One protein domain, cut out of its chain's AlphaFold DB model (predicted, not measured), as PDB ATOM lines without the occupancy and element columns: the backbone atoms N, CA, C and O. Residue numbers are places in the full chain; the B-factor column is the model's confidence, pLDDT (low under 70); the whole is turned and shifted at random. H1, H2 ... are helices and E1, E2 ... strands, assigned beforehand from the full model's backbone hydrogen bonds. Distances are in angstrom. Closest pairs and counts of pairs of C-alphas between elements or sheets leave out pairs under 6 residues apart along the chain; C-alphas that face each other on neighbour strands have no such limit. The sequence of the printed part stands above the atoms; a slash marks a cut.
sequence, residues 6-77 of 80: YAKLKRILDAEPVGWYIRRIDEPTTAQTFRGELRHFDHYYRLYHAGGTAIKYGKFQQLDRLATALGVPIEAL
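What this domain is: This is residues 6 to 77 of the 80 residues of an uncharacterized protein of Candidatus Saccharibacteria bacterium (UniProt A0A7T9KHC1). A small sheet of three strands, E1, E4 and E5, has helix H1 packed over it along E5, while helix H2 packs on H1 and only grazes the sheet. A hairpin of two strands, E2 and E3, extends beyond one end of the sheet as an arm and lengthens the whole. The printed part has 72 residues in the order H1 E1 E2 E3 E4 E5 H2, a mixed class of helices and strands; the larger sheet runs E1 - E4 - E5, antiparallel. It is compact, with a radius of gyration of the C-alphas of 12.4 A, and only just elongated, spanning 35 by 23 by 22 A.

Where its parts are: H1, residues 6 to 14, begins at C-alpha 6 (-68.838, 434.624, -35.314) and is 12.0 A long. E1 is residues 21 to 25, 13.0 A; E2 residues 29 to 32; E3 residues 38 to 41; E4 residues 44 to 48, 13.3 A; E5 residues 54 to 60, 12.4 A. H2, residues 63 to 70, 10.6 A, ends at C-alpha 70 (-66.918, 439.768, -41.969).

How they stand to each other: E1 and E4 are antiparallel, with N 23 and O 46 2.9 A apart. E4 and E5 form a hairpin, with N 47 and O 58 2.9 A apart. H1 is on this sheet, over E5, at a height over the sheet of 9.6 A. H1 and H2 touch at a steep tilt of 58 degrees, the C-alphas of Tyr 6 and Leu 66 closest at 5.8 A. In the hairpin E2 and E3, N 31 and O 39 are 2.9 A apart. E3 runs on into E4 across a break of 2 residues, at 73 degrees. In H1 and H2 every O i to N i+4 pair is within hydrogen-bond range.

The domain as a whole: The C-alphas farthest apart, those of Arg 35 and Gly 51, are 37.1 A apart. The printed part has no cut and no long link. No printed residue is under 70 in pLDDT.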
ATOM      1  N   TYR A   6     -68.909 433.791 -34.112       91.19
ATOM      2  CA  TYR A   6     -68.838 434.624 -35.314       91.19
ATOM      3  C   TYR A   6     -67.684 434.251 -36.250       91.19
ATOM      4  O   TYR A   6     -67.839 434.335 -37.464       91.19
ATOM      5  N   ALA A   7     -66.557 433.755 -35.732       91.56
ATOM      6  CA  ALA A   7     -65.487 433.223 -36.581       91.56
ATOM      7  C   ALA A   7     -65.920 431.931 -37.294       91.56
ATOM      8  O   ALA A   7     -65.509 431.676 -38.425       91.56
ATOM      9  N   LYS A   8     -66.772 431.118 -36.654       92.12
ATOM     10  CA  LYS A   8     -67.389 429.955 -37.304       92.12
ATOM     11  C   LYS A   8     -68.376 430.391 -38.385       92.12
ATOM     12  O   LYS A   8     -68.319 429.841 -39.478       92.12
ATOM     13  N   LEU A   9     -69.222 431.384 -38.100       93.31
ATOM     14  CA  LEU A   9     -70.141 431.947 -39.095       93.31
ATOM     15  C   LEU A   9     -69.386 432.494 -40.305       93.31
ATOM     16  O   LEU A   9     -69.727 432.128 -41.421       93.31
ATOM     17  N   LYS A  10     -68.317 433.273 -40.086       93.56
ATOM     18  CA  LYS A  10     -67.454 433.772 -41.162       93.56
ATOM     19  C   LYS A  10     -66.978 432.635 -42.066       93.56
ATOM     20  O   LYS A  10     -67.169 432.708 -43.265       93.56
ATOM     21  N   ARG A  11     -66.415 431.562 -41.499       93.31
ATOM     22  CA  ARG A  11     -65.920 430.418 -42.291       93.31
ATOM     23  C   ARG A  11     -67.013 429.720 -43.096       93.31
ATOM     24  O   ARG A  11     -66.729 429.217 -44.172       93.31
ATOM     25  N   ILE A  12     -68.230 429.647 -42.554       93.38
ATOM     26  CA  ILE A  12     -69.374 429.080 -43.275       93.38
ATOM     27  C   ILE A  12     -69.746 429.998 -44.442       93.38
ATOM     28  O   ILE A  12     -69.872 429.519 -45.559       93.38
ATOM     29  N   LEU A  13     -69.853 431.305 -44.191       92.50
ATOM     30  CA  LEU A  13     -70.204 432.304 -45.200       92.50
ATOM     31  C   LEU A  13     -69.126 432.475 -46.279       92.50
ATOM     32  O   LEU A  13     -69.469 432.687 -47.432       92.50
ATOM     33  N   ASP A  14     -67.845 432.323 -45.933       92.19
ATOM     34  CA  ASP A  14     -66.731 432.338 -46.892       92.19
ATOM     35  C   ASP A  14     -66.835 431.177 -47.911       92.19
ATOM     36  O   ASP A  14     -66.312 431.285 -49.018       92.19
ATOM     37  N   ALA A  15     -67.489 430.065 -47.546       91.00
ATOM     38  CA  ALA A  15     -67.732 428.912 -48.419       91.00
ATOM     39  C   ALA A  15     -69.137 428.912 -49.051       91.00
ATOM     40  O   ALA A  15     -69.442 428.055 -49.882       91.00
ATOM     41  N   GLU A  16     -70.000 429.837 -48.636       90.38
ATOM     42  CA  GLU A  16     -71.388 429.917 -49.068       90.38
ATOM     43  C   GLU A  16     -71.483 430.681 -50.399       90.38
ATOM     44  O   GLU A  16     -70.862 431.738 -50.548       90.38
ATOM     45  N   PRO A  17     -72.269 430.199 -51.377       88.75
ATOM     46  CA  PRO A  17     -72.562 430.968 -52.576       88.75
ATOM     47  C   PRO A  17     -73.143 432.353 -52.263       88.75
ATOM     48  O   PRO A  17     -73.843 432.563 -51.270       88.75
ATOM     49  N   VAL A  18     -72.891 433.308 -53.158       87.44
ATOM     50  CA  VAL A  18     -73.481 434.650 -53.075       87.44
ATOM     51  C   VAL A  18     -75.012 434.549 -53.086       87.44
ATOM     52  O   VAL A  18     -75.583 433.752 -53.829       87.44
ATOM     53  N   GLY A  19     -75.672 435.374 -52.268       91.81
ATOM     54  CA  GLY A  19     -77.134 435.411 -52.141       91.81
ATOM     55  C   GLY A  19     -77.669 434.873 -50.814       91.81
ATOM     56  O   GLY A  19     -78.882 434.838 -50.621       91.81
ATOM     57  N   TRP A  20     -76.796 434.472 -49.886       95.31
ATOM     58  CA  TRP A  20     -77.197 434.267 -48.496       95.31
ATOM     59  C   TRP A  20     -77.761 435.558 -47.893       95.31
ATOM     60  O   TRP A  20     -77.386 436.665 -48.282       95.31
ATOM     61  N   TYR A  21     -78.652 435.408 -46.921       96.00
ATOM     62  CA  TYR A  21     -79.270 436.537 -46.238       96.00
ATOM     63  C   TYR A  21     -79.458 436.261 -44.748       96.00
ATOM     64  O   TYR A  21     -79.354 435.128 -44.266       96.00
ATOM     65  N   ILE A  22     -79.704 437.330 -44.005       96.88
ATOM     66  CA  ILE A  22     -79.988 437.323 -42.579       96.88
ATOM     67  C   ILE A  22     -81.462 437.645 -42.410       96.88
ATOM     68  O   ILE A  22     -81.968 438.577 -43.020       96.88
ATOM     69  N   ARG A  23     -82.133 436.913 -41.526       96.44
ATOM     70  CA  ARG A  23     -83.488 437.241 -41.091       96.44
ATOM     71  C   ARG A  23     -83.499 437.525 -39.598       96.44
ATOM     72  O   ARG A  23     -82.930 436.742 -38.828       96.44
ATOM     73  N   ARG A  24     -84.161 438.610 -39.192       95.75
ATOM     74  CA  ARG A  24     -84.496 438.864 -37.783       95.75
ATOM     75  C   ARG A  24     -85.719 438.038 -37.397       95.75
ATOM     76  O   ARG A  24     -86.694 437.961 -38.139       95.75
ATOM     77  N   ILE A  25     -85.643 437.397 -36.244       95.81
ATOM     78  CA  ILE A  25     -86.725 436.632 -35.643       95.81
ATOM     79  C   ILE A  25     -87.019 437.284 -34.298       95.81
ATOM     80  O   ILE A  25     -86.180 437.266 -33.393       95.81
ATOM     81  N   ASP A  26     -88.207 437.876 -34.202       94.94
ATOM     82  CA  ASP A  26     -88.691 438.642 -33.050       94.94
ATOM     83  C   ASP A  26     -89.190 437.710 -31.937       94.94
ATOM     84  O   ASP A  26     -90.346 437.734 -31.521       94.94
ATOM     85  N   GLU A  27     -88.297 436.835 -31.489       94.56
ATOM     86  CA  GLU A  27     -88.532 435.878 -30.419       94.56
ATOM     87  C   GLU A  27     -87.438 436.012 -29.354       94.56
ATOM     88  O   GLU A  27     -86.246 436.107 -29.690       94.56
ATOM     89  N   PRO A  28     -87.805 435.930 -28.064       93.62
ATOM     90  CA  PRO A  28     -86.840 436.050 -26.990       93.62
ATOM     91  C   PRO A  28     -85.830 434.903 -27.037       93.62
ATOM     92  O   PRO A  28     -86.157 433.735 -27.267       93.62
ATOM     93  N   THR A  29     -84.566 435.218 -26.775       93.81
ATOM     94  CA  THR A  29     -83.518 434.208 -26.680       93.81
ATOM     95  C   THR A  29     -82.500 434.556 -25.607       93.81
ATOM     96  O   THR A  29     -82.354 435.703 -25.193       93.81
ATOM     97  N   THR A  30     -81.763 433.548 -25.158       91.88
ATOM     98  CA  THR A  30     -80.696 433.709 -24.174       91.88
ATOM     99  C   THR A  30     -79.383 433.215 -24.746       91.88
ATOM    100  O   THR A  30     -79.340 432.166 -25.390       91.88
ATOM    101  N   ALA A  31     -78.303 433.939 -24.478       88.44
ATOM    102  CA  ALA A  31     -76.952 433.480 -24.766       88.44
ATOM    103  C   ALA A  31     -76.081 433.633 -23.523       88.44
ATOM    104  O   ALA A  31     -76.140 434.652 -22.834       88.44
ATOM    105  N   GLN A  32     -75.264 432.622 -23.244       87.56
ATOM    106  CA  GLN A  32     -74.296 432.685 -22.161       87.56
ATOM    107  C   GLN A  32     -73.047 433.439 -22.630       87.56
ATOM    108  O   GLN A  32     -72.518 433.183 -23.713       87.56
ATOM    109  N   THR A  33     -72.576 434.393 -21.833       83.25
ATOM    110  CA  THR A  33     -71.324 435.102 -22.094       83.25
ATOM    111  C   THR A  33     -70.124 434.230 -21.726       83.25
ATOM    112  O   THR A  33     -70.242 433.236 -21.011       83.25
ATOM    113  N   PHE A  34     -68.923 434.635 -22.146       79.31
ATOM    114  CA  PHE A  34     -67.682 433.970 -21.729       79.31
ATOM    115  C   PHE A  34     -67.456 433.984 -20.208       79.31
ATOM    116  O   PHE A  34     -66.683 433.173 -19.711       79.31
ATOM    117  N   ARG A  35     -68.116 434.892 -19.476       83.88
ATOM    118  CA  ARG A  35     -68.069 434.970 -18.008       83.88
ATOM    119  C   ARG A  35     -69.117 434.079 -17.328       83.88
ATOM    120  O   ARG A  35     -69.215 434.091 -16.112       83.88
ATOM    121  N   GLY A  36     -69.902 433.323 -18.099       86.31
ATOM    122  CA  GLY A  36     -70.955 432.445 -17.585       86.31
ATOM    123  C   GLY A  36     -72.301 433.136 -17.349       86.31
ATOM    124  O   GLY A  36     -73.277 432.452 -17.049       86.31
ATOM    125  N   GLU A  37     -72.387 434.455 -17.530       89.69
ATOM    126  CA  GLU A  37     -73.624 435.226 -17.355       89.69
ATOM    127  C   GLU A  37     -74.613 434.939 -18.488       89.69
ATOM    128  O   GLU A  37     -74.240 434.944 -19.662       89.69
ATOM    129  N   LEU A  38     -75.886 434.731 -18.154       90.44
ATOM    130  CA  LEU A  38     -76.957 434.633 -19.141       90.44
ATOM    131  C   LEU A  38     -77.407 436.034 -19.548       90.44
ATOM    132  O   LEU A  38     -77.876 436.815 -18.725       90.44
ATOM    133  N   ARG A  39     -77.285 436.342 -20.837       91.12
ATOM    134  CA  ARG A  39     -77.816 437.570 -21.419       91.12
ATOM    135  C   ARG A  39     -79.098 437.263 -22.176       91.12
ATOM    136  O   ARG A  39     -79.120 436.373 -23.027       91.12
ATOM    137  N   HIS A  40     -80.138 438.026 -21.867       92.56
ATOM    138  CA  HIS A  40     -81.422 437.974 -22.549       92.56
ATOM    139  C   HIS A  40     -81.420 438.930 -23.741       92.56
ATOM    140  O   HIS A  40     -80.892 440.041 -23.662       92.56
ATOM    141  N   PHE A  41     -82.013 438.473 -24.833       92.69
ATOM    142  CA  PHE A  41     -82.250 439.231 -26.048       92.69
ATOM    143  C   PHE A  41     -83.730 439.099 -26.392       92.69
ATOM    144  O   PHE A  41     -84.316 438.030 -26.229       92.69
ATOM    145  N   ASP A  42     -84.321 440.193 -26.845       94.62
ATOM    146  CA  ASP A  42     -85.697 440.285 -27.332       94.62
ATOM    147  C   ASP A  42     -85.877 439.614 -28.702       94.62
ATOM    148  O   ASP A  42     -86.977 439.192 -29.038       94.62
ATOM    149  N   HIS A  43     -84.791 439.491 -29.467       94.50
ATOM    150  CA  HIS A  43     -84.779 438.884 -30.791       94.50
ATOM    151  C   HIS A  43     -83.494 438.091 -31.043       94.50
ATOM    152  O   HIS A  43     -82.496 438.184 -30.317       94.50
ATOM    153  N   TYR A  44     -83.497 437.317 -32.123       95.25
ATOM    154  CA  TYR A  44     -82.289 436.725 -32.681       95.25
ATOM    155  C   TYR A  44     -82.288 436.795 -34.197       95.25
ATOM    156  O   TYR A  44     -83.302 437.025 -34.842       95.25
ATOM    157  N   TYR A  45     -81.122 436.572 -34.772       96.06
ATOM    158  CA  TYR A  45     -80.912 436.520 -36.200       96.06
ATOM    159  C   TYR A  45     -80.592 435.100 -36.631       96.06
ATOM    160  O   TYR A  45     -80.019 434.299 -35.878       96.06
ATOM    161  N   ARG A  46     -80.946 434.787 -37.873       96.38
ATOM    162  CA  ARG A  46     -80.614 433.509 -38.486       96.38
ATOM    163  C   ARG A  46     -80.132 433.715 -39.912       96.38
ATOM    164  O   ARG A  46     -80.714 434.496 -40.657       96.38
ATOM    165  N   LEU A  47     -79.068 433.006 -40.263       96.31
ATOM    166  CA  LEU A  47     -78.542 432.950 -41.619       96.31
ATOM    167  C   LEU A  47     -79.321 431.939 -42.458       96.31
ATOM    168  O   LEU A  47     -79.621 430.833 -41.995       96.31
ATOM    169  N   TYR A  48     -79.580 432.316 -43.700       96.25
ATOM    170  CA  TYR A  48     -80.235 431.496 -44.703       96.25
ATOM    171  C   TYR A  48     -79.385 431.434 -45.969       96.25
ATOM    172  O   TYR A  48     -78.764 432.418 -46.367       96.25
ATOM    173  N   HIS A  49     -79.374 430.260 -46.590       94.94
ATOM    174  CA  HIS A  49     -78.849 430.046 -47.928       94.94
ATOM    175  C   HIS A  49     -79.692 430.839 -48.940       94.94
ATOM    176  O   HIS A  49     -80.867 431.125 -48.686       94.94
ATOM    177  N   ALA A  50     -79.145 431.101 -50.128       92.94
ATOM    178  CA  ALA A  50     -79.880 431.763 -51.212       92.94
ATOM    179  C   ALA A  50     -81.203 431.051 -51.573       92.94
ATOM    180  O   ALA A  50     -82.187 431.691 -51.928       92.94
ATOM    181  N   GLY A  51     -81.257 429.723 -51.413       90.81
ATOM    182  CA  GLY A  51     -82.462 428.913 -51.628       90.81
ATOM    183  C   GLY A  51     -83.504 428.973 -50.503       90.81
ATOM    184  O   GLY A  51     -84.476 428.225 -50.541       90.81
ATOM    185  N   GLY A  52     -83.303 429.799 -49.471       91.81
ATOM    186  CA  GLY A  52     -84.240 429.958 -48.354       91.81
ATOM    187  C   GLY A  52     -84.173 428.864 -47.284       91.81
ATOM    188  O   GLY A  52     -84.988 428.849 -46.362       91.81
ATOM    189  N   THR A  53     -83.193 427.963 -47.353       94.44
ATOM    190  CA  THR A  53     -82.919 426.987 -46.291       94.44
ATOM    191  C   THR A  53     -82.045 427.611 -45.202       94.44
ATOM    192  O   THR A  53     -81.203 428.461 -45.473       94.44
ATOM    193  N   ALA A  54     -82.241 427.227 -43.938       94.81
ATOM    194  CA  ALA A  54     -81.465 427.796 -42.835       94.81
ATOM    195  C   ALA A  54     -80.039 427.225 -42.791       94.81
ATOM    196  O   ALA A  54     -79.856 426.006 -42.789       94.81
ATOM    197  N   ILE A  55     -79.041 428.098 -42.648       94.81
ATOM    198  CA  ILE A  55     -77.637 427.704 -42.510       94.81
ATOM    199  C   ILE A  55     -77.418 427.053 -41.140       94.81
ATOM    200  O   ILE A  55     -77.781 427.591 -40.084       94.81
ATOM    201  N   LYS A  56     -76.787 425.874 -41.128       93.06
ATOM    202  CA  LYS A  56     -76.460 425.159 -39.887       93.06
ATOM    203  C   LYS A  56     -75.509 425.995 -39.028       93.06
ATOM    204  O   LYS A  56     -74.529 426.536 -39.520       93.06
ATOM    205  N   TYR A  57     -75.781 426.065 -37.723       91.81
ATOM    206  CA  TYR A  57     -75.102 426.965 -36.775       91.81
ATOM    207  C   TYR A  57     -75.317 428.463 -37.044       91.81
ATOM    208  O   TYR A  57     -74.753 429.276 -36.327       91.81
ATOM    209  N   GLY A  58     -76.169 428.840 -38.000       93.62
ATOM    210  CA  GLY A  58     -76.397 430.222 -38.415       93.62
ATOM    211  C   GLY A  58     -77.264 431.071 -37.486       93.62
ATOM    212  O   GLY A  58     -77.673 432.146 -37.900       93.62
ATOM    213  N   LYS A  59     -77.593 430.617 -36.268       94.75
ATOM    214  CA  LYS A  59     -78.347 431.410 -35.276       94.75
ATOM    215  C   LYS A  59     -77.384 432.277 -34.465       94.75
ATOM    216  O   LYS A  59     -76.426 431.741 -33.920       94.75
ATOM    217  N   PHE A  60     -77.640 433.575 -34.338       93.81
ATOM    218  CA  PHE A  60     -76.820 434.518 -33.561       93.81
ATOM    219  C   PHE A  60     -77.666 435.692 -33.053       93.81
ATOM    220  O   PHE A  60     -78.801 435.854 -33.478       93.81
ATOM    221  N   GLN A  61     -77.151 436.495 -32.120       93.44
ATOM    222  CA  GLN A  61     -77.916 437.584 -31.488       93.44
ATOM    223  C   GLN A  61     -77.377 438.980 -31.808       93.44
ATOM    224  O   GLN A  61     -78.110 439.950 -31.689       93.44
ATOM    225  N   GLN A  62     -76.103 439.104 -32.188       92.19
ATOM    226  CA  GLN A  62     -75.429 440.400 -32.294       92.19
ATOM    227  C   GLN A  62     -74.947 440.629 -33.727       92.19
ATOM    228  O   GLN A  62     -73.987 440.001 -34.183       92.19
ATOM    229  N   LEU A  63     -75.651 441.498 -34.451       93.12
ATOM    230  CA  LEU A  63     -75.396 441.781 -35.863       93.12
ATOM    231  C   LEU A  63     -74.079 442.549 -36.082       93.12
ATOM    232  O   LEU A  63     -73.320 442.233 -36.993       93.12
ATOM    233  N   ASP A  64     -73.752 443.470 -35.176       92.69
ATOM    234  CA  ASP A  64     -72.480 444.203 -35.082       92.69
ATOM    235  C   ASP A  64     -71.258 443.271 -35.027       92.69
ATOM    236  O   ASP A  64     -70.235 443.506 -35.680       92.69
ATOM    237  N   ARG A  65     -71.370 442.167 -34.282       91.94
ATOM    238  CA  ARG A  65     -70.292 441.177 -34.175       91.94
ATOM    239  C   ARG A  65     -70.114 440.371 -35.451       91.94
ATOM    240  O   ARG A  65     -68.979 440.032 -35.787       91.94
ATOM    241  N   LEU A  66     -71.203 440.077 -36.162       93.62
ATOM    242  CA  LEU A  66     -71.117 439.442 -37.474       93.62
ATOM    243  C   LEU A  66     -70.471 440.391 -38.490       93.62
ATOM    244  O   LEU A  66     -69.529 439.980 -39.160       93.62
ATOM    245  N   ALA A  67     -70.905 441.654 -38.538       93.81
ATOM    246  CA  ALA A  67     -70.328 442.686 -39.403       93.81
ATOM    247  C   ALA A  67     -68.810 442.818 -39.186       93.81
ATOM    248  O   ALA A  67     -68.025 442.723 -40.128       93.81
ATOM    249  N   THR A  68     -68.389 442.897 -37.919       93.56
ATOM    250  CA  THR A  68     -66.969 442.948 -37.531       93.56
ATOM    251  C   THR A  68     -66.206 441.694 -37.965       93.56
ATOM    252  O   THR A  68     -65.084 441.795 -38.453       93.56
ATOM    253  N   ALA A  69     -66.797 440.504 -37.812       92.00
ATOM    254  CA  ALA A  69     -66.162 439.252 -38.229       92.00
ATOM    255  C   ALA A  69     -66.013 439.145 -39.755       92.00
ATOM    256  O   ALA A  69     -65.042 438.560 -40.233       92.00
ATOM    257  N   LEU A  70     -66.959 439.706 -40.509       91.69
ATOM    258  CA  LEU A  70     -66.918 439.768 -41.969       91.69
ATOM    259  C   LEU A  70     -66.056 440.930 -42.493       91.69
ATOM    260  O   LEU A  70     -65.660 440.903 -43.652       91.69
ATOM    261  N   GLY A  71     -65.732 441.921 -41.654       93.44
ATOM    262  CA  GLY A  71     -64.978 443.112 -42.053       93.44
ATOM    263  C   GLY A  71     -65.790 444.090 -42.906       93.44
ATOM    264  O   GLY A  71     -65.215 444.829 -43.699       93.44
ATOM    265  N   VAL A  72     -67.118 444.081 -42.765       93.50
ATOM    266  CA  VAL A  72     -68.048 444.918 -43.539       93.50
ATOM    267  C   VAL A  72     -68.851 445.827 -42.607       93.50
ATOM    268  O   VAL A  72     -69.036 445.484 -41.435       93.50
ATOM    269  N   PRO A  73     -69.346 446.983 -43.082       94.50
ATOM    270  CA  PRO A  73     -70.271 447.791 -42.296       94.50
ATOM    271  C   PRO A  73     -71.595 447.044 -42.079       94.50
ATOM    272  O   PRO A  73     -72.030 446.270 -42.929       94.50
ATOM    273  N   ILE A  74     -72.253 447.300 -40.943       92.81
ATOM    274  CA  ILE A  74     -73.511 446.630 -40.569       92.81
ATOM    275  C   ILE A  74     -74.624 446.844 -41.607       92.81
ATOM    276  O   ILE A  74     -75.362 445.914 -41.907       92.81
ATOM    277  N   GLU A  75     -74.665 448.034 -42.208       92.88
ATOM    278  CA  GLU A  75     -75.602 448.445 -43.266       92.88
ATOM    279  C   GLU A  75     -75.432 447.637 -44.565       92.88
ATOM    280  O   GLU A  75     -76.343 447.570 -45.381       92.88
ATOM    281  N   ALA A  76     -74.259 447.026 -44.784       93.44
ATOM    282  CA  ALA A  76     -73.990 446.207 -45.966       93.44
ATOM    283  C   ALA A  76     -74.390 444.737 -45.780       93.44
ATOM    284  O   ALA A  76     -74.263 443.943 -46.714       93.44
ATOM    285  N   LEU A  77     -74.833 444.342 -44.583       93.75
ATOM    286  CA  LEU A  77     -75.308 442.987 -44.359       93.75
ATOM    287  C   LEU A  77     -76.681 442.789 -45.022       93.75
ATOM    288  O   LEU A  77     -77.555 443.639 -44.863       93.75
TER     289      LEU A  77